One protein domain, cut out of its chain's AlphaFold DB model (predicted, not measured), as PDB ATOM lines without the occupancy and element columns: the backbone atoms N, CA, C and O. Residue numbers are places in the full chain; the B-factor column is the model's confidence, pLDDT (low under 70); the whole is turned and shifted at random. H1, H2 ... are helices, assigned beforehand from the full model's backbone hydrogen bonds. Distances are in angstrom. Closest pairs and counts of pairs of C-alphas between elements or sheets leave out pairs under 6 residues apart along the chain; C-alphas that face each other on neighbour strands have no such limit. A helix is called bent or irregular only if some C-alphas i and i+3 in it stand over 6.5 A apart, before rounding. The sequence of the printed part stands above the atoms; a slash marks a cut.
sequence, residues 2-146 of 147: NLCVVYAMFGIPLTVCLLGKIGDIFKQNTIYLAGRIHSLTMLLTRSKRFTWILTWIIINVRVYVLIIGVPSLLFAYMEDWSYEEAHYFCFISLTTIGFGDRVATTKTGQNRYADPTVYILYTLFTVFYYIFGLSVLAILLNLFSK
ATOM      1  N   ASN A   2     124.462 101.812 162.939       81.44
ATOM      2  CA  ASN A   2     123.738 101.237 164.091       81.44
ATOM      3  C   ASN A   2     123.872 102.013 165.422       81.44
ATOM      4  O   ASN A   2     122.924 102.042 166.197       81.44
ATOM      5  N   LEU A   3     125.001 102.684 165.687       91.12
ATOM      6  CA  LEU A   3     125.206 103.404 166.958       91.12
ATOM      7  C   LEU A   3     124.330 104.660 167.099       91.12
ATOM      8  O   LEU A   3     123.807 104.914 168.179       91.12
ATOM      9  N   CYS A   4     124.119 105.419 166.018       90.69
ATOM     10  CA  CYS A   4     123.289 106.631 166.045       90.69
ATOM     11  C   CYS A   4     121.823 106.323 166.368       90.69
ATOM     12  O   CYS A   4     121.203 107.060 167.125       90.69
ATOM     13  N   VAL A   5     121.287 105.222 165.828       93.19
ATOM     14  CA  VAL A   5     119.901 104.799 166.082       93.19
ATOM     15  C   VAL A   5     119.717 104.441 167.554       93.19
ATOM     16  O   VAL A   5     118.791 104.932 168.192       93.19
ATOM     17  N   VAL A   6     120.636 103.649 168.119       93.25
ATOM     18  CA  VAL A   6     120.604 103.279 169.544       93.25
ATOM     19  C   VAL A   6     120.752 104.518 170.430       93.25
ATOM     20  O   VAL A   6     119.991 104.687 171.379       93.25
ATOM     21  N   TYR A   7     121.676 105.421 170.096       93.31
ATOM     22  CA  TYR A   7     121.860 106.671 170.831       93.31
ATOM     23  C   TYR A   7     120.605 107.551 170.801       93.31
ATOM     24  O   TYR A   7     120.173 108.021 171.847       93.31
ATOM     25  N   ALA A   8     119.981 107.741 169.635       92.56
ATOM     26  CA  ALA A   8     118.772 108.553 169.503       92.56
ATOM     27  C   ALA A   8     117.577 107.937 170.246       92.56
ATOM     28  O   ALA A   8     116.823 108.657 170.901       92.56
ATOM     29  N   MET A   9     117.437 106.609 170.201       93.88
ATOM     30  CA  MET A   9     116.339 105.885 170.844       93.88
ATOM     31  C   MET A   9     116.302 106.098 172.362       93.88
ATOM     32  O   MET A   9     115.223 106.263 172.919       93.88
ATOM     33  N   PHE A  10     117.459 106.133 173.027       93.44
ATOM     34  CA  PHE A  10     117.536 106.421 174.466       93.44
ATOM     35  C   PHE A  10     117.734 107.913 174.771       93.44
ATOM     36  O   PHE A  10     117.234 108.417 175.778       93.44
ATOM     37  N   GLY A  11     118.431 108.633 173.894       91.38
ATOM     38  CA  GLY A  11     118.778 110.039 174.063       91.38
ATOM     39  C   GLY A  11     117.581 110.975 173.937       91.38
ATOM     40  O   GLY A  11     117.426 111.859 174.774       91.38
ATOM     41  N   ILE A  12     116.697 110.770 172.954       91.62
ATOM     42  CA  ILE A  12     115.516 111.629 172.768       91.62
ATOM     43  C   ILE A  12     114.591 111.569 174.000       91.62
ATOM     44  O   ILE A  12     114.289 112.634 174.545       91.62
ATOM     45  N   PRO A  13     114.193 110.385 174.521       91.81
ATOM     46  CA  PRO A  13     113.396 110.309 175.747       91.81
ATOM     47  C   PRO A  13     114.080 110.957 176.955       91.81
ATOM     48  O   PRO A  13     113.425 111.648 177.736       91.81
ATOM     49  N   LEU A  14     115.394 110.766 177.109       89.06
ATOM     50  CA  LEU A  14     116.151 111.364 178.208       89.06
ATOM     51  C   LEU A  14     116.156 112.896 178.117       89.06
ATOM     52  O   LEU A  14     115.900 113.561 179.122       89.06
ATOM     53  N   THR A  15     116.390 113.452 176.926       88.94
ATOM     54  CA  THR A  15     116.346 114.899 176.686       88.94
ATOM     55  C   THR A  15     114.956 115.457 176.974       88.94
ATOM     56  O   THR A  15     114.848 116.468 177.658       88.94
ATOM     57  N   VAL A  16     113.881 114.782 176.553       86.31
ATOM     58  CA  VAL A  16     112.505 115.210 176.864       86.31
ATOM     59  C   VAL A  16     112.253 115.227 178.377       86.31
ATOM     60  O   VAL A  16     111.734 116.212 178.902       86.31
ATOM     61  N   CYS A  17     112.672 114.189 179.105       86.44
ATOM     62  CA  CYS A  17     112.564 114.144 180.566       86.44
ATOM     63  C   CYS A  17     113.373 115.256 181.256       86.44
ATOM     64  O   CYS A  17     112.895 115.865 182.217       86.44
ATOM     65  N   LEU A  18     114.592 115.525 180.779       85.75
ATOM     66  CA  LEU A  18     115.453 116.590 181.292       85.75
ATOM     67  C   LEU A  18     114.808 117.965 181.084       85.75
ATOM     68  O   LEU A  18     114.687 118.735 182.037       85.75
ATOM     69  N   LEU A  19     114.351 118.247 179.861       84.69
ATOM     70  CA  LEU A  19     113.679 119.498 179.515       84.69
ATOM     71  C   LEU A  19     112.389 119.688 180.322       84.69
ATOM     72  O   LEU A  19     112.130 120.799 180.776       84.69
ATOM     73  N   GLY A  20     111.624 118.618 180.565       81.75
ATOM     74  CA  GLY A  20     110.432 118.654 181.415       81.75
ATOM     75  C   GLY A  20     110.745 119.071 182.855       81.75
ATOM     76  O   GLY A  20     110.153 120.020 183.363       81.75
ATOM     77  N   LYS A  21     111.739 118.432 183.491       83.56
ATOM     78  CA  LYS A  21     112.151 118.767 184.867       83.56
ATOM     79  C   LYS A  21     112.696 120.188 184.993       83.56
ATOM     80  O   LYS A  21     112.338 120.900 185.928       83.56
ATOM     81  N   ILE A  22     113.561 120.603 184.065       82.62
ATOM     82  CA  ILE A  22     114.091 121.974 184.029       82.62
ATOM     83  C   ILE A  22     112.936 122.959 183.819       82.62
ATOM     84  O   ILE A  22     112.852 123.978 184.504       82.62
ATOM     85  N   GLY A  23     112.002 122.620 182.929       76.56
ATOM     86  CA  GLY A  23     110.836 123.437 182.642       76.56
ATOM     87  C   GLY A  23     109.934 123.656 183.860       76.56
ATOM     88  O   GLY A  23     109.481 124.777 184.099       76.56
ATOM     89  N   ASP A  24     109.732 122.628 184.685       75.19
ATOM     90  CA  ASP A  24     108.946 122.732 185.918       75.19
ATOM     91  C   ASP A  24     109.577 123.688 186.944       75.19
ATOM     92  O   ASP A  24     108.859 124.460 187.585       75.19
ATOM     93  N   ILE A  25     110.912 123.724 187.041       73.25
ATOM     94  CA  ILE A  25     111.633 124.688 187.892       73.25
ATOM     95  C   ILE A  25     111.358 126.128 187.420       73.25
ATOM     96  O   ILE A  25     111.073 127.014 188.229       73.25
ATOM     97  N   PHE A  26     111.380 126.375 186.107       67.69
ATOM     98  CA  PHE A  26     111.148 127.710 185.540       67.69
ATOM     99  C   PHE A  26     109.679 128.145 185.541       67.69
ATOM    100  O   PHE A  26     109.375 129.347 185.578       67.69
ATOM    101  N   LYS A  27     108.747 127.192 185.547       65.44
ATOM    102  CA  LYS A  27     107.307 127.458 185.593       65.44
ATOM    103  C   LYS A  27     106.902 128.218 186.860       65.44
ATOM    104  O   LYS A  27     106.080 129.130 186.771       65.44
ATOM    105  N   GLN A  28     107.524 127.922 188.004       60.25
ATOM    106  CA  GLN A  28     107.250 128.610 189.272       60.25
ATOM    107  C   GLN A  28     107.574 130.116 189.188       60.25
ATOM    108  O   GLN A  28     106.764 130.955 189.589       60.25
ATOM    109  N   ASN A  29     108.710 130.470 188.574       59.75
ATOM    110  CA  ASN A  29     109.112 131.864 188.360       59.75
ATOM    111  C   ASN A  29     108.253 132.560 187.297       59.75
ATOM    112  O   ASN A  29     107.918 133.734 187.448       59.75
ATOM    113  N   THR A  30     107.850 131.841 186.248       61.66
ATOM    114  CA  THR A  30     107.002 132.393 185.180       61.66
ATOM    115  C   THR A  30     105.596 132.712 185.688       61.66
ATOM    116  O   THR A  30     105.067 133.772 185.367       61.66
ATOM    117  N   ILE A  31     105.009 131.860 186.540       66.56
ATOM    118  CA  ILE A  31     103.703 132.114 187.177       66.56
ATOM    119  C   ILE A  31     103.785 133.315 188.130       66.56
ATOM    120  O   ILE A  31     102.896 134.167 188.123       66.56
ATOM    121  N   TYR A  32     104.867 133.433 188.902       66.12
ATOM    122  CA  TYR A  32     105.089 134.586 189.776       66.12
ATOM    123  C   TYR A  32     105.222 135.900 188.984       66.12
ATOM    124  O   TYR A  32     104.558 136.894 189.291       66.12
ATOM    125  N   LEU A  33     106.030 135.904 187.915       61.41
ATOM    126  CA  LEU A  33     106.165 137.056 187.018       61.41
ATOM    127  C   LEU A  33     104.854 137.386 186.299       61.41
ATOM    128  O   LEU A  33     104.510 138.561 186.195       61.41
ATOM    129  N   ALA A  34     104.107 136.379 185.843       65.56
ATOM    130  CA  ALA A  34     102.806 136.567 185.217       65.56
ATOM    131  C   ALA A  34     101.806 137.206 186.189       65.56
ATOM    132  O   ALA A  34     101.111 138.137 185.796       65.56
ATOM    133  N   GLY A  35     101.793 136.801 187.465       66.12
ATOM    134  CA  GLY A  35     100.971 137.433 188.502       66.12
ATOM    135  C   GLY A  35     101.318 138.909 188.722       66.12
ATOM    136  O   GLY A  35     100.422 139.745 188.838       66.12
ATOM    137  N   ARG A  36     102.614 139.251 188.697       71.00
ATOM    138  CA  ARG A  36     103.090 140.635 188.863       71.00
ATOM    139  C   ARG A  36     102.868 141.512 187.627       71.00
ATOM    140  O   ARG A  36     102.594 142.699 187.763       71.00
ATOM    141  N   ILE A  37     102.971 140.955 186.420       67.69
ATOM    142  CA  ILE A  37     102.624 141.670 185.180       67.69
ATOM    143  C   ILE A  37     101.108 141.837 185.091       67.69
ATOM    144  O   ILE A  37     100.644 142.920 184.765       67.69
ATOM    145  N   HIS A  38     100.330 140.808 185.430       72.81
ATOM    146  CA  HIS A  38      98.872 140.867 185.413       72.81
ATOM    147  C   HIS A  38      98.339 141.951 186.356       72.81
ATOM    148  O   HIS A  38      97.474 142.727 185.950       72.81
ATOM    149  N   SER A  39      98.886 142.070 187.572       70.31
ATOM    150  CA  SER A  39      98.493 143.135 188.500       70.31
ATOM    151  C   SER A  39      98.821 144.533 187.967       70.31
ATOM    152  O   SER A  39      97.989 145.422 188.103       70.31
ATOM    153  N   LEU A  40      99.958 144.726 187.286       68.25
ATOM    154  CA  LEU A  40     100.313 146.000 186.642       68.25
ATOM    155  C   LEU A  40      99.450 146.304 185.405       68.25
ATOM    156  O   LEU A  40      98.990 147.429 185.233       68.25
ATOM    157  N   THR A  41      99.172 145.313 184.557       65.12
ATOM    158  CA  THR A  41      98.327 145.479 183.361       65.12
ATOM    159  C   THR A  41      96.869 145.769 183.736       65.12
ATOM    160  O   THR A  41      96.194 146.527 183.040       65.12
ATOM    161  N   MET A  42      96.387 145.229 184.863       67.50
ATOM    162  CA  MET A  42      95.072 145.555 185.437       67.50
ATOM    163  C   MET A  42      94.963 147.026 185.871       67.50
ATOM    164  O   MET A  42      93.856 147.559 185.894       67.50
ATOM    165  N   LEU A  43      96.083 147.699 186.170       75.19
ATOM    166  CA  LEU A  43      96.102 149.146 186.433       75.19
ATOM    167  C   LEU A  43      96.018 149.970 185.141       75.19
ATOM    168  O   LEU A  43      95.508 151.084 185.157       75.19
ATOM    169  N   LEU A  44      96.506 149.424 184.025       72.81
ATOM    170  CA  LEU A  44      96.526 150.102 182.727       72.81
ATOM    171  C   LEU A  44      95.230 149.912 181.928       72.81
ATOM    172  O   LEU A  44      94.927 150.738 181.072       72.81
ATOM    173  N   THR A  45      94.458 148.841 182.170       67.62
ATOM    174  CA  THR A  45      93.241 148.561 181.383       67.62
ATOM    175  C   THR A  45      92.079 147.995 182.204       67.62
ATOM    176  O   THR A  45      92.244 147.080 183.002       67.62
ATOM    177  N   ARG A  46      90.856 148.480 181.928       72.62
ATOM    178  CA  ARG A  46      89.600 148.084 182.602       72.62
ATOM    179  C   ARG A  46      88.989 146.759 182.101       72.62
ATOM    180  O   ARG A  46      88.163 146.166 182.790       72.62
ATOM    181  N   SER A  47      89.352 146.289 180.901       79.62
ATOM    182  CA  SER A  47      88.747 145.100 180.271       79.62
ATOM    183  C   SER A  47      89.548 143.825 180.538       79.62
ATOM    184  O   SER A  47      90.677 143.692 180.072       79.62
ATOM    185  N   LYS A  48      88.927 142.837 181.203       74.88
ATOM    186  CA  LYS A  48      89.570 141.558 181.564       74.88
ATOM    187  C   LYS A  48      90.172 140.829 180.356       74.88
ATOM    188  O   LYS A  48      91.314 140.393 180.429       74.88
ATOM    189  N   ARG A  49      89.440 140.716 179.237       80.19
ATOM    190  CA  ARG A  49      89.928 140.022 178.025       80.19
ATOM    191  C   ARG A  49      91.167 140.701 177.438       80.19
ATOM    192  O   ARG A  49      92.123 140.022 177.080       80.19
ATOM    193  N   PHE A  50      91.164 142.031 177.387       80.69
ATOM    194  CA  PHE A  50      92.280 142.797 176.836       80.69
ATOM    195  C   PHE A  50      93.531 142.695 177.715       80.69
ATOM    196  O   PHE A  50      94.621 142.464 177.201       80.69
ATOM    197  N   THR A  51      93.375 142.764 179.041       77.38
ATOM    198  CA  THR A  51      94.476 142.576 180.001       77.38
ATOM    199  C   THR A  51      95.147 141.209 179.842       77.38
ATOM    200  O   THR A  51      96.376 141.126 179.883       77.38
ATOM    201  N   TRP A  52      94.370 140.138 179.632       77.00
ATOM    202  CA  TRP A  52      94.911 138.794 179.389       77.00
ATOM    203  C   TRP A  52      95.723 138.727 178.092       77.00
ATOM    204  O   TRP A  52      96.873 138.298 178.136       77.00
ATOM    205  N   ILE A  53      95.174 139.211 176.972       82.75
ATOM    206  CA  ILE A  53      95.872 139.227 175.672       82.75
ATOM    207  C   ILE A  53      97.169 140.043 175.759       82.75
ATOM    208  O   ILE A  53      98.228 139.575 175.345       82.75
ATOM    209  N   LEU A  54      97.115 141.238 176.352       82.88
ATOM    210  CA  LEU A  54      98.279 142.113 176.474       82.88
ATOM    211  C   LEU A  54      99.370 141.498 177.364       82.88
ATOM    212  O   LEU A  54     100.545 141.524 177.008       82.88
ATOM    213  N   THR A  55      98.989 140.882 178.488       79.38
ATOM    214  CA  THR A  55      99.931 140.170 179.371       79.38
ATOM    215  C   THR A  55     100.633 139.034 178.623       79.38
ATOM    216  O   THR A  55     101.848 138.879 178.730       79.38
ATOM    217  N   TRP A  56      99.885 138.286 177.813       82.19
ATOM    218  CA  TRP A  56     100.405 137.203 176.985       82.19
ATOM    219  C   TRP A  56     101.399 137.660 175.921       82.19
ATOM    220  O   TRP A  56     102.462 137.053 175.771       82.19
ATOM    221  N   ILE A  57     101.085 138.747 175.217       86.56
ATOM    222  CA  ILE A  57     101.988 139.350 174.230       86.56
ATOM    223  C   ILE A  57     103.275 139.817 174.915       86.56
ATOM    224  O   ILE A  57     104.368 139.485 174.459       86.56
ATOM    225  N   ILE A  58     103.167 140.519 176.048       85.75
ATOM    226  CA  ILE A  58     104.328 141.023 176.792       85.75
ATOM    227  C   ILE A  58     105.240 139.874 177.243       85.75
ATOM    228  O   ILE A  58     106.460 139.985 177.125       85.75
ATOM    229  N   ILE A  59     104.674 138.773 177.747       83.06
ATOM    230  CA  ILE A  59     105.455 137.601 178.162       83.06
ATOM    231  C   ILE A  59     106.186 136.988 176.961       83.06
ATOM    232  O   ILE A  59     107.392 136.773 177.049       83.06
ATOM    233  N   ASN A  60     105.504 136.770 175.832       86.62
ATOM    234  CA  ASN A  60     106.126 136.171 174.644       86.62
ATOM    235  C   ASN A  60     107.229 137.048 174.052       86.62
ATOM    236  O   ASN A  60     108.304 136.539 173.751       86.62
ATOM    237  N   VAL A  61     107.006 138.360 173.940       90.50
ATOM    238  CA  VAL A  61     108.026 139.297 173.439       90.50
ATOM    239  C   VAL A  61     109.252 139.294 174.349       90.50
ATOM    240  O   VAL A  61     110.379 139.225 173.864       90.50
ATOM    241  N   ARG A  62     109.061 139.312 175.676       87.56
ATOM    242  CA  ARG A  62     110.179 139.239 176.630       87.56
ATOM    243  C   ARG A  62     110.952 137.936 176.497       87.56
ATOM    244  O   ARG A  62     112.176 137.975 176.462       87.56
ATOM    245  N   VAL A  63     110.254 136.804 176.417       88.81
ATOM    246  CA  VAL A  63     110.906 135.504 176.247       88.81
ATOM    247  C   VAL A  63     111.688 135.489 174.943       88.81
ATOM    248  O   VAL A  63     112.883 135.236 174.988       88.81
ATOM    249  N   TYR A  64     111.064 135.852 173.822       91.88
ATOM    250  CA  TYR A  64     111.703 135.922 172.509       91.88
ATOM    251  C   TYR A  64     112.996 136.746 172.523       91.88
ATOM    252  O   TYR A  64     114.034 136.287 172.051       91.88
ATOM    253  N   VAL A  65     112.963 137.944 173.114       93.25
ATOM    254  CA  VAL A  65     114.154 138.794 173.228       93.25
ATOM    255  C   VAL A  65     115.239 138.115 174.068       93.25
ATOM    256  O   VAL A  65     116.405 138.172 173.696       93.25
ATOM    257  N   LEU A  66     114.883 137.440 175.164       91.56
ATOM    258  CA  LEU A  66     115.850 136.767 176.035       91.56
ATOM    259  C   LEU A  66     116.454 135.496 175.424       91.56
ATOM    260  O   LEU A  66     117.625 135.223 175.673       91.56
ATOM    261  N   ILE A  67     115.678 134.715 174.664       92.94
ATOM    262  CA  ILE A  67     116.128 133.416 174.132       92.94
ATOM    263  C   ILE A  67     116.626 133.479 172.690       92.94
ATOM    264  O   ILE A  67     117.375 132.607 172.290       92.94
ATOM    265  N   ILE A  68     116.229 134.474 171.900       95.44
ATOM    266  CA  ILE A  68     116.697 134.639 170.517       95.44
ATOM    267  C   ILE A  68     117.444 135.964 170.407       95.44
ATOM    268  O   ILE A  68     118.646 135.960 170.175       95.44
ATOM    269  N   GLY A  69     116.781 137.093 170.671       95.81
ATOM    270  CA  GLY A  69     117.337 138.418 170.368       95.81
ATOM    271  C   GLY A  69     118.691 138.729 171.023       95.81
ATOM    272  O   GLY A  69     119.601 139.203 170.343       95.81
ATOM    273  N   VAL A  70     118.828 138.470 172.328       95.38
ATOM    274  CA  VAL A  70     120.052 138.729 173.107       95.38
ATOM    275  C   VAL A  70     121.171 137.735 172.760       95.38
ATOM    276  O   VAL A  70     122.268 138.197 172.443       95.38
ATOM    277  N   PRO A  71     120.946 136.404 172.752       95.38
ATOM    278  CA  PRO A  71     121.969 135.437 172.344       95.38
ATOM    279  C   PRO A  71     122.524 135.678 170.938       95.38
ATOM    280  O   PRO A  71     123.721 135.494 170.725       95.38
ATOM    281  N   SER A  72     121.707 136.163 169.996       96.50
ATOM    282  CA  SER A  72     122.165 136.484 168.638       96.50
ATOM    283  C   SER A  72     123.275 137.531 168.594       96.50
ATOM    284  O   SER A  72     124.121 137.456 167.712       96.50
ATOM    285  N   LEU A  73     123.338 138.465 169.550       95.75
ATOM    286  CA  LEU A  73     124.453 139.419 169.634       95.75
ATOM    287  C   LEU A  73     125.777 138.710 169.940       95.75
ATOM    288  O   LEU A  73     126.804 139.031 169.345       95.75
ATOM    289  N   LEU A  74     125.748 137.731 170.849       93.44
ATOM    290  CA  LEU A  74     126.932 136.955 171.199       93.44
ATOM    291  C   LEU A  74     127.357 136.058 170.036       93.44
ATOM    292  O   LEU A  74     128.534 136.042 169.696       93.44
ATOM    293  N   PHE A  75     126.419 135.343 169.410       93.38
ATOM    294  CA  PHE A  75     126.725 134.479 168.266       93.38
ATOM    295  C   PHE A  75     127.240 135.280 167.065       93.38
ATOM    296  O   PHE A  75     128.227 134.876 166.462       93.38
ATOM    297  N   ALA A  76     126.657 136.448 166.776       93.12
ATOM    298  CA  ALA A  76     127.158 137.352 165.739       93.12
ATOM    299  C   ALA A  76     128.620 137.746 165.993       93.12
ATOM    300  O   ALA A  76     129.464 137.655 165.105       93.12
ATOM    301  N   TYR A  77     128.943 138.118 167.235       90.94
ATOM    302  CA  TYR A  77     130.303 138.491 167.609       90.94
ATOM    303  C   TYR A  77     131.284 137.309 167.553       90.94
ATOM    304  O   TYR A  77     132.369 137.429 166.981       90.94
ATOM    305  N   MET A  78     130.916 136.168 168.140       89.69
ATOM    306  CA  MET A  78     131.808 135.013 168.275       89.69
ATOM    307  C   MET A  78     132.053 134.301 166.942       89.69
ATOM    308  O   MET A  78     133.190 133.922 166.679       89.69
ATOM    309  N   GLU A  79     131.025 134.161 166.101       89.50
ATOM    310  CA  GLU A  79     131.085 133.425 164.825       89.50
ATOM    311  C   GLU A  79     131.359 134.316 163.604       89.50
ATOM    312  O   GLU A  79     131.386 133.829 162.479       89.50
ATOM    313  N   ASP A  80     131.539 135.624 163.808       90.06
ATOM    314  CA  ASP A  80     131.684 136.605 162.723       90.06
ATOM    315  C   ASP A  80     130.510 136.632 161.742       90.06
ATOM    316  O   ASP A  80     130.664 136.807 160.533       90.06
ATOM    317  N   TRP A  81     129.310 136.444 162.280       92.00
ATOM    318  CA  TRP A  81     128.077 136.526 161.516       92.00
ATOM    319  C   TRP A  81     127.465 137.913 161.641       92.00
ATOM    320  O   TRP A  81     127.626 138.610 162.646       92.00
ATOM    321  N   SER A  82     126.684 138.306 160.639       94.88
ATOM    322  CA  SER A  82     125.777 139.435 160.825       94.88
ATOM    323  C   SER A  82     124.739 139.106 161.908       94.88
ATOM    324  O   SER A  82     124.428 137.941 162.175       94.88
ATOM    325  N   TYR A  83     124.163 140.137 162.532       96.06
ATOM    326  CA  TYR A  83     123.104 139.936 163.524       96.06
ATOM    327  C   TYR A  83     121.926 139.133 162.957       96.06
ATOM    328  O   TYR A  83     121.375 138.286 163.652       96.06
ATOM    329  N   GLU A  84     121.566 139.368 161.695       96.56
ATOM    330  CA  GLU A  84     120.471 138.667 161.021       96.56
ATOM    331  C   GLU A  84     120.758 137.168 160.866       96.56
ATOM    332  O   GLU A  84     119.906 136.338 161.169       96.56
ATOM    333  N   GLU A  85     121.982 136.808 160.486       95.25
ATOM    334  CA  GLU A  85     122.413 135.413 160.371       95.25
ATOM    335  C   GLU A  85     122.470 134.709 161.732       95.25
ATOM    336  O   GLU A  85     122.028 133.568 161.863       95.25
ATOM    337  N   ALA A  86     122.969 135.393 162.765       95.81
ATOM    338  CA  ALA A  86     122.984 134.867 164.127       95.81
ATOM    339  C   ALA A  86     121.569 134.726 164.711       95.81
ATOM    340  O   ALA A  86     121.273 133.774 165.431       95.81
ATOM    341  N   HIS A  87     120.674 135.651 164.375       97.12
ATOM    342  CA  HIS A  87     119.261 135.590 164.722       97.12
ATOM    343  C   HIS A  87     118.552 134.428 164.035       97.12
ATOM    344  O   HIS A  87     117.842 133.659 164.686       97.12
ATOM    345  N   TYR A  88     118.792 134.256 162.736       96.56
ATOM    346  CA  TYR A  88     118.340 133.101 161.976       96.56
ATOM    347  C   TYR A  88     118.837 131.797 162.609       96.56
ATOM    348  O   TYR A  88     118.017 130.931 162.914       96.56
ATOM    349  N   PHE A  89     120.133 131.697 162.921       96.00
ATOM    350  CA  PHE A  89     120.724 130.545 163.606       96.00
ATOM    351  C   PHE A  89     120.031 130.235 164.942       96.00
ATOM    352  O   PHE A  89     119.632 129.091 165.183       96.00
ATOM    353  N   CYS A  90     119.845 131.241 165.805       96.12
ATOM    354  CA  CYS A  90     119.163 131.072 167.088       96.12
ATOM    355  C   CYS A  90     117.737 130.540 166.904       96.12
ATOM    356  O   CYS A  90     117.338 129.598 167.593       96.12
ATOM    357  N   PHE A  91     116.995 131.111 165.952       95.38
ATOM    358  CA  PHE A  91     115.631 130.708 165.641       95.38
ATOM    359  C   PHE A  91     115.559 129.263 165.137       95.38
ATOM    360  O   PHE A  91     114.854 128.456 165.743       95.38
ATOM    361  N   ILE A  92     116.298 128.899 164.082       95.44
ATOM    362  CA  ILE A  92     116.222 127.550 163.488       95.44
ATOM    363  C   ILE A  92     116.713 126.461 164.444       95.44
ATOM    364  O   ILE A  92     116.241 125.325 164.383       95.44
ATOM    365  N   SER A  93     117.641 126.803 165.340       94.88
ATOM    366  CA  SER A  93     118.196 125.845 166.292       94.88
ATOM    367  C   SER A  93     117.246 125.600 167.462       94.88
ATOM    368  O   SER A  93     116.981 124.447 167.798       94.88
ATOM    369  N   LEU A  94     116.671 126.655 168.057       94.12
ATOM    370  CA  LEU A  94     115.710 126.491 169.154       94.12
ATOM    371  C   LEU A  94     114.370 125.936 168.682       94.12
ATOM    372  O   LEU A  94     113.756 125.154 169.397       94.12
ATOM    373  N   THR A  95     113.927 126.274 167.470       91.69
ATOM    374  CA  THR A  95     112.734 125.651 166.869       91.69
ATOM    375  C   THR A  95     112.972 124.211 166.422       91.69
ATOM    376  O   THR A  95     112.036 123.555 165.974       91.69
ATOM    377  N   THR A  96     114.196 123.691 166.571       91.94
ATOM    378  CA  THR A  96     114.598 122.331 166.185       91.94
ATOM    379  C   THR A  96     114.442 122.028 164.689       91.94
ATOM    380  O   THR A  96     114.435 120.866 164.300       91.94
ATOM    381  N   ILE A  97     114.361 123.064 163.840       95.69
ATOM    382  CA  ILE A  97     114.374 122.924 162.374       95.69
ATOM    383  C   ILE A  97     115.750 122.428 161.918       95.69
ATOM    384  O   ILE A  97     115.840 121.480 161.144       95.69
ATOM    385  N   GLY A  98     116.818 123.057 162.427       92.62
ATOM    386  CA  GLY A  98     118.183 122.539 162.328       92.62
ATOM    387  C   GLY A  98     118.713 122.322 160.907       92.62
ATOM    388  O   GLY A  98     119.271 121.263 160.637       92.62
ATOM    389  N   PHE A  99     118.584 123.307 160.009       94.06
ATOM    390  CA  PHE A  99     119.088 123.197 158.628       94.06
ATOM    391  C   PHE A  99     120.592 122.885 158.528       94.06
ATOM    392  O   PHE A  99     121.010 122.217 157.585       94.06
ATOM    393  N   GLY A 100     121.399 123.333 159.498       90.75
ATOM    394  CA  GLY A 100     122.830 123.011 159.584       90.75
ATOM    395  C   GLY A 100     123.733 123.807 158.634       90.75
ATOM    396  O   GLY A 100     124.927 123.540 158.558       90.75
ATOM    397  N   ASP A 101     123.182 124.800 157.942       90.25
ATOM    398  CA  ASP A 101     123.896 125.798 157.141       90.25
ATOM    399  C   ASP A 101     124.707 126.783 158.001       90.25
ATOM    400  O   ASP A 101     125.749 127.282 157.574       90.25
ATOM    401  N   ARG A 102     124.254 127.035 159.235       90.06
ATOM    402  CA  ARG A 102     124.982 127.767 160.278       90.06
ATOM    403  C   ARG A 102     125.066 126.920 161.538       90.06
ATOM    404  O   ARG A 102     124.052 126.442 162.041       90.06
ATOM    405  N   VAL A 103     126.278 126.743 162.061       90.19
ATOM    406  CA  VAL A 103     126.538 125.938 163.260       90.19
ATOM    407  C   VAL A 103     127.580 126.646 164.115       90.19
ATOM    408  O   VAL A 103     128.714 126.832 163.677       90.19
ATOM    409  N   ALA A 104     127.194 127.029 165.332       86.88
ATOM    410  CA  ALA A 104     128.116 127.611 166.298       86.88
ATOM    411  C   ALA A 104     129.254 126.636 166.640       86.88
ATOM    412  O   ALA A 104     129.056 125.422 166.661       86.88
ATOM    413  N   THR A 105     130.421 127.167 167.002       80.50
ATOM    414  CA  THR A 105     131.639 126.413 167.351       80.50
ATOM    415  C   THR A 105     132.315 125.760 166.132       80.50
ATOM    416  O   THR A 105     133.232 124.945 166.274       80.50
ATOM    417  N   THR A 106     131.922 126.130 164.908       69.00
ATOM    418  CA  THR A 106     132.579 125.640 163.687       69.00
ATOM    419  C   THR A 106     133.846 126.448 163.428       69.00
ATOM    420  O   THR A 106     133.836 127.668 163.477       69.00
ATOM    421  N   LYS A 107     134.980 125.801 163.145       64.94
ATOM    422  CA  LYS A 107     136.271 126.480 162.899       64.94
ATOM    423  C   LYS A 107     136.359 127.098 161.493       64.94
ATOM    424  O   LYS A 107     137.318 126.846 160.765       64.94
ATOM    425  N   THR A 108     135.353 127.853 161.072       54.88
ATOM    426  CA  THR A 108     135.278 128.455 159.734       54.88
ATOM    427  C   THR A 108     135.498 129.959 159.812       54.88
ATOM    428  O   THR A 108     134.554 130.698 160.035       54.88
ATOM    429  N   GLY A 109     136.742 130.394 159.573       57.88
ATOM    430  CA  GLY A 109     137.098 131.803 159.366       57.88
ATOM    431  C   GLY A 109     137.178 132.639 160.650       57.88
ATOM    432  O   GLY A 109     136.208 132.780 161.367       57.88
ATOM    433  N   GLN A 110     138.359 133.218 160.903       59.34
ATOM    434  CA  GLN A 110     138.743 133.993 162.098       59.34
ATOM    435  C   GLN A 110     138.683 133.219 163.433       59.34
ATOM    436  O   GLN A 110     137.634 132.969 164.011       59.34
ATOM    437  N   ASN A 111     139.854 132.888 163.992       63.78
ATOM    438  CA  ASN A 111     139.971 132.162 165.264       63.78
ATOM    439  C   ASN A 111     139.687 133.062 166.491       63.78
ATOM    440  O   ASN A 111     140.577 133.291 167.309       63.78
ATOM    441  N   ARG A 112     138.462 133.579 166.662       73.44
ATOM    442  CA  ARG A 112     138.093 134.379 167.857       73.44
ATOM    443  C   ARG A 112     138.091 133.563 169.153       73.44
ATOM    444  O   ARG A 112     138.248 134.108 170.238       73.44
ATOM    445  N   TYR A 113     138.006 132.246 169.022       75.06
ATOM    446  CA  TYR A 113     138.168 131.242 170.073       75.06
ATOM    447  C   TYR A 113     139.436 130.394 169.842       75.06
ATOM    448  O   TYR A 113     139.434 129.190 170.082       75.06
ATOM    449  N   ALA A 114     140.524 131.013 169.351       74.94
ATOM    450  CA  ALA A 114     141.842 130.367 169.245       74.94
ATOM    451  C   ALA A 114     142.338 129.841 170.599       74.94
ATOM    452  O   ALA A 114     142.975 128.791 170.664       74.94
ATOM    453  N   ASP A 115     142.059 130.596 171.666       84.75
ATOM    454  CA  ASP A 115     142.388 130.208 173.031       84.75
ATOM    455  C   ASP A 115     141.495 129.027 173.461       84.75
ATOM    456  O   ASP A 115     140.261 129.155 173.450       84.75
ATOM    457  N   PRO A 116     142.087 127.889 173.879       86.00
ATOM    458  CA  PRO A 116     141.346 126.729 174.368       86.00
ATOM    459  C   PRO A 116     140.343 127.057 175.483       86.00
ATOM    460  O   PRO A 116     139.274 126.454 175.555       86.00
ATOM    461  N   THR A 117     140.657 128.029 176.337       88.06
ATOM    462  CA  THR A 117     139.814 128.458 177.458       88.06
ATOM    463  C   THR A 117     138.549 129.142 176.956       88.06
ATOM    464  O   THR A 117     137.444 128.805 177.385       88.06
ATOM    465  N   VAL A 118     138.696 130.068 176.005       88.19
ATOM    466  CA  VAL A 118     137.574 130.790 175.386       88.19
ATOM    467  C   VAL A 118     136.690 129.820 174.611       88.19
ATOM    468  O   VAL A 118     135.468 129.879 174.733       88.19
ATOM    469  N   TYR A 119     137.296 128.876 173.887       88.50
ATOM    470  CA  TYR A 119     136.574 127.817 173.187       88.50
ATOM    471  C   TYR A 119     135.715 126.965 174.134       88.50
ATOM    472  O   TYR A 119     134.533 126.744 173.865       88.50
ATOM    473  N   ILE A 120     136.278 126.511 175.262       90.50
ATOM    474  CA  ILE A 120     135.543 125.705 176.249       90.50
ATOM    475  C   ILE A 120     134.401 126.519 176.861       90.50
ATOM    476  O   ILE A 120     133.273 126.033 176.910       90.50
ATOM    477  N   LEU A 121     134.660 127.757 177.291       91.81
ATOM    478  CA  LEU A 121     133.635 128.624 177.879       91.81
ATOM    479  C   LEU A 121     132.488 128.894 176.903       91.81
ATOM    480  O   LEU A 121     131.322 128.792 177.278       91.81
ATOM    481  N   TYR A 122     132.811 129.182 175.645       91.88
ATOM    482  CA  TYR A 122     131.825 129.404 174.595       91.88
ATOM    483  C   TYR A 122     131.014 128.141 174.272       91.88
ATOM    484  O   TYR A 122     129.791 128.204 174.127       91.88
ATOM    485  N   THR A 123     131.666 126.978 174.242       90.50
ATOM    486  CA  THR A 123     130.990 125.687 174.054       90.50
ATOM    487  C   THR A 123     130.031 125.406 175.211       90.50
ATOM    488  O   THR A 123     128.872 125.062 174.985       90.50
ATOM    489  N   LEU A 124     130.474 125.599 176.459       93.50
ATOM    490  CA  LEU A 124     129.636 125.423 177.648       93.50
ATOM    491  C   LEU A 124     128.452 126.390 177.651       93.50
ATOM    492  O   LEU A 124     127.328 125.974 177.935       93.50
ATOM    493  N   PHE A 125     128.685 127.654 177.291       93.50
ATOM    494  CA  PHE A 125     127.620 128.633 177.110       93.50
ATOM    495  C   PHE A 125     126.611 128.165 176.059       93.50
ATOM    496  O   PHE A 125     125.412 128.204 176.311       93.50
ATOM    497  N   THR A 126     127.077 127.680 174.908       93.00
ATOM    498  CA  THR A 126     126.219 127.221 173.807       93.00
ATOM    499  C   THR A 126     125.382 126.002 174.213       93.00
ATOM    500  O   THR A 126     124.184 125.947 173.940       93.00
ATOM    501  N   VAL A 127     125.971 125.047 174.940       92.62
ATOM    502  CA  VAL A 127     125.243 123.897 175.506       92.62
ATOM    503  C   VAL A 127     124.191 124.358 176.511       92.62
ATOM    504  O   VAL A 127     123.038 123.929 176.442       92.62
ATOM    505  N   PHE A 128     124.561 125.257 177.425       92.44
ATOM    506  CA  PHE A 128     123.626 125.830 178.389       92.44
ATOM    507  C   PHE A 128     122.482 126.572 177.688       92.44
ATOM    508  O   PHE A 128     121.321 126.381 178.043       92.44
ATOM    509  N   TYR A 129     122.798 127.358 176.659       94.25
ATOM    510  CA  TYR A 129     121.841 128.065 175.820       94.25
ATOM    511  C   TYR A 129     120.817 127.113 175.194       94.25
ATOM    512  O   TYR A 129     119.621 127.381 175.288       94.25
ATOM    513  N   TYR A 130     121.244 125.978 174.633       93.44
ATOM    514  CA  TYR A 130     120.311 124.997 174.075       93.44
ATOM    515  C   TYR A 130     119.409 124.369 175.134       93.44
ATOM    516  O   TYR A 130     118.196 124.315 174.943       93.44
ATOM    517  N   ILE A 131     119.974 123.929 176.261       91.12
ATOM    518  CA  ILE A 131     119.193 123.320 177.347       91.12
ATOM    519  C   ILE A 131     118.162 124.320 177.880       91.12
ATOM    520  O   ILE A 131     116.980 123.998 178.016       91.12
ATOM    521  N   PHE A 132     118.598 125.550 178.148       90.44
ATOM    522  CA  PHE A 132     117.744 126.604 178.673       90.44
ATOM    523  C   PHE A 132     116.682 127.035 177.650       90.44
ATOM    524  O   PHE A 132     115.490 126.984 177.953       90.44
ATOM    525  N   GLY A 133     117.084 127.386 176.428       91.88
ATOM    526  CA  GLY A 133     116.187 127.855 175.372       91.88
ATOM    527  C   GLY A 133     115.132 126.821 174.979       91.88
ATOM    528  O   GLY A 133     113.952 127.163 174.893       91.88
ATOM    529  N   LEU A 134     115.512 125.545 174.834       91.69
ATOM    530  CA  LEU A 134     114.564 124.467 174.531       91.69
ATOM    531  C   LEU A 134     113.604 124.202 175.692       91.69
ATOM    532  O   LEU A 134     112.427 123.936 175.454       91.69
ATOM    533  N   SER A 135     114.061 124.316 176.944       89.19
ATOM    534  CA  SER A 135     113.178 124.147 178.106       89.19
ATOM    535  C   SER A 135     112.109 125.243 178.159       89.19
ATOM    536  O   SER A 135     110.930 124.951 178.352       89.19
ATOM    537  N   VAL A 136     112.491 126.497 177.897       86.56
ATOM    538  CA  VAL A 136     111.564 127.632 177.856       86.56
ATOM    539  C   VAL A 136     110.596 127.506 176.681       86.56
ATOM    540  O   VAL A 136     109.395 127.718 176.859       86.56
ATOM    541  N   LEU A 137     111.077 127.100 175.500       87.31
ATOM    542  CA  LEU A 137     110.214 126.864 174.344       87.31
ATOM    543  C   LEU A 137     109.199 125.741 174.617       87.31
ATOM    544  O   LEU A 137     108.019 125.901 174.313       87.31
ATOM    545  N   ALA A 138     109.615 124.650 175.263       85.44
ATOM    546  CA  ALA A 138     108.719 123.563 175.658       85.44
ATOM    547  C   ALA A 138     107.625 124.028 176.639       85.44
ATOM    548  O   ALA A 138     106.463 123.640 176.494       85.44
ATOM    549  N   ILE A 139     107.959 124.898 177.605       83.12
ATOM    550  CA  ILE A 139     106.958 125.517 178.492       83.12
ATOM    551  C   ILE A 139     105.977 126.364 177.683       83.12
ATOM    552  O   ILE A 139     104.774 126.245 177.906       83.12
ATOM    553  N   LEU A 140     106.464 127.209 176.764       80.31
ATOM    554  CA  LEU A 140     105.599 128.051 175.937       80.31
ATOM    555  C   LEU A 140     104.622 127.201 175.124       80.31
ATOM    556  O   LEU A 140     103.426 127.465 175.170       80.31
ATOM    557  N   LEU A 141     105.099 126.148 174.454       82.12
ATOM    558  CA  LEU A 141     104.253 125.239 173.675       82.12
ATOM    559  C   LEU A 141     103.188 124.549 174.540       82.12
ATOM    560  O   LEU A 141     102.022 124.513 174.157       82.12
ATOM    561  N   ASN A 142     103.555 124.069 175.732       80.44
ATOM    562  CA  ASN A 142     102.611 123.475 176.689       80.44
ATOM    563  C   ASN A 142     101.606 124.506 177.232       80.44
ATOM    564  O   ASN A 142     100.464 124.187 177.559       80.44
ATOM    565  N   LEU A 143     102.026 125.763 177.365       75.06
ATOM    566  CA  LEU A 143     101.132 126.828 177.789       75.06
ATOM    567  C   LEU A 143     100.156 127.183 176.664       75.06
ATOM    568  O   LEU A 143      98.982 127.337 176.965       75.06
ATOM    569  N   PHE A 144     100.606 127.238 175.404       76.12
ATOM    570  CA  PHE A 144      99.754 127.423 174.223       76.12
ATOM    571  C   PHE A 144      98.763 126.276 174.027       76.12
ATOM    572  O   PHE A 144      97.605 126.541 173.738       76.12
ATOM    573  N   SER A 145      99.167 125.021 174.250       76.06
ATOM    574  CA  SER A 145      98.279 123.858 174.101       76.06
ATOM    575  C   SER A 145      97.146 123.793 175.133       76.06
ATOM    576  O   SER A 145      96.308 122.900 175.059       76.06
ATOM    577  N   LYS A 146      97.165 124.661 176.153       69.81
ATOM    578  CA  LYS A 146      96.150 124.736 177.216       69.81
ATOM    579  C   LYS A 146      95.107 125.837 176.999       69.81
ATOM    580  O   LYS A 146      94.216 125.962 177.840       69.81
TER     581      LYS A 146
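Overview. This is residues 2 to 146 of the 147 residues of the protein "Putative open rectifier potassium channel protein 1-like" of Stichopus japonicus (UniProt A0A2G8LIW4). Two long helices cross as a lopsided X, H1 near its middle and H4 nearer its last residues, while H2 folds back from the end of H1 and short H3 crosses its second arm, H2b. Residues 2 to 14 of H1 stick out. The 145 printed residues have four named helices, H1 to H4 in chain order, and no named strand: all helix, mostly crossed packing. The whole is loose, with a radius of gyration of the C-alphas of 18.4 A and spans of 56 by 37 by 26 A.

Arrangement. Start with H1, residues 2 to 44, which has a kink of 37 degrees near residue 26. Its residues 19 to 27 touch H4, residues 116 to 144, at a steep tilt of 66 degrees; the closest C-alphas, Leu 19 and Ser 135, are 4.9 A apart. H2, residues 48 to 79, was assigned as one helix by its hydrogen bonds but is bent: C-alphas 67 and 70 are 6.7 A apart, and arms H2a, 48 to 67, and H2b, 70 to 79, stand at 18 degrees. Residues 34 to 42 of H1 touch H2a, opposite ways at a steep tilt of 48 degrees, closest at C-alphas 41 and 51, 5.9 A. H3, residues 83 to 94, touches H2b at C-alphas 86 and 72, 4.9 A. With residue 94 alone H3 touches H4, 5.9 A from C-alpha 134. Each O i to N i+4 pair is within hydrogen-bond range in H2a, H3 and H4, against 35 of 39 in H1 and 5 of 6 in H2b.

Along the chain. Find C-alpha 2 at (123.738, 101.237, 164.091); from there H1 runs 59.0 A to C-alpha 44. H2a spans 28.8 A, H2b 14.8 A and H3 16.3 A. H4 runs 41.6 A to C-alpha 144 at (99.754, 127.423, 174.223).

Size, cuts and confidence. Look for the C-alphas farthest apart at Asn 2 and Arg 46, 60.8 A. The printed part has no cut; the link from H3 to H4 is long, 21 residues. pLDDT is under 70 in 22 residues, among them 26 to 35 and 106 to 111.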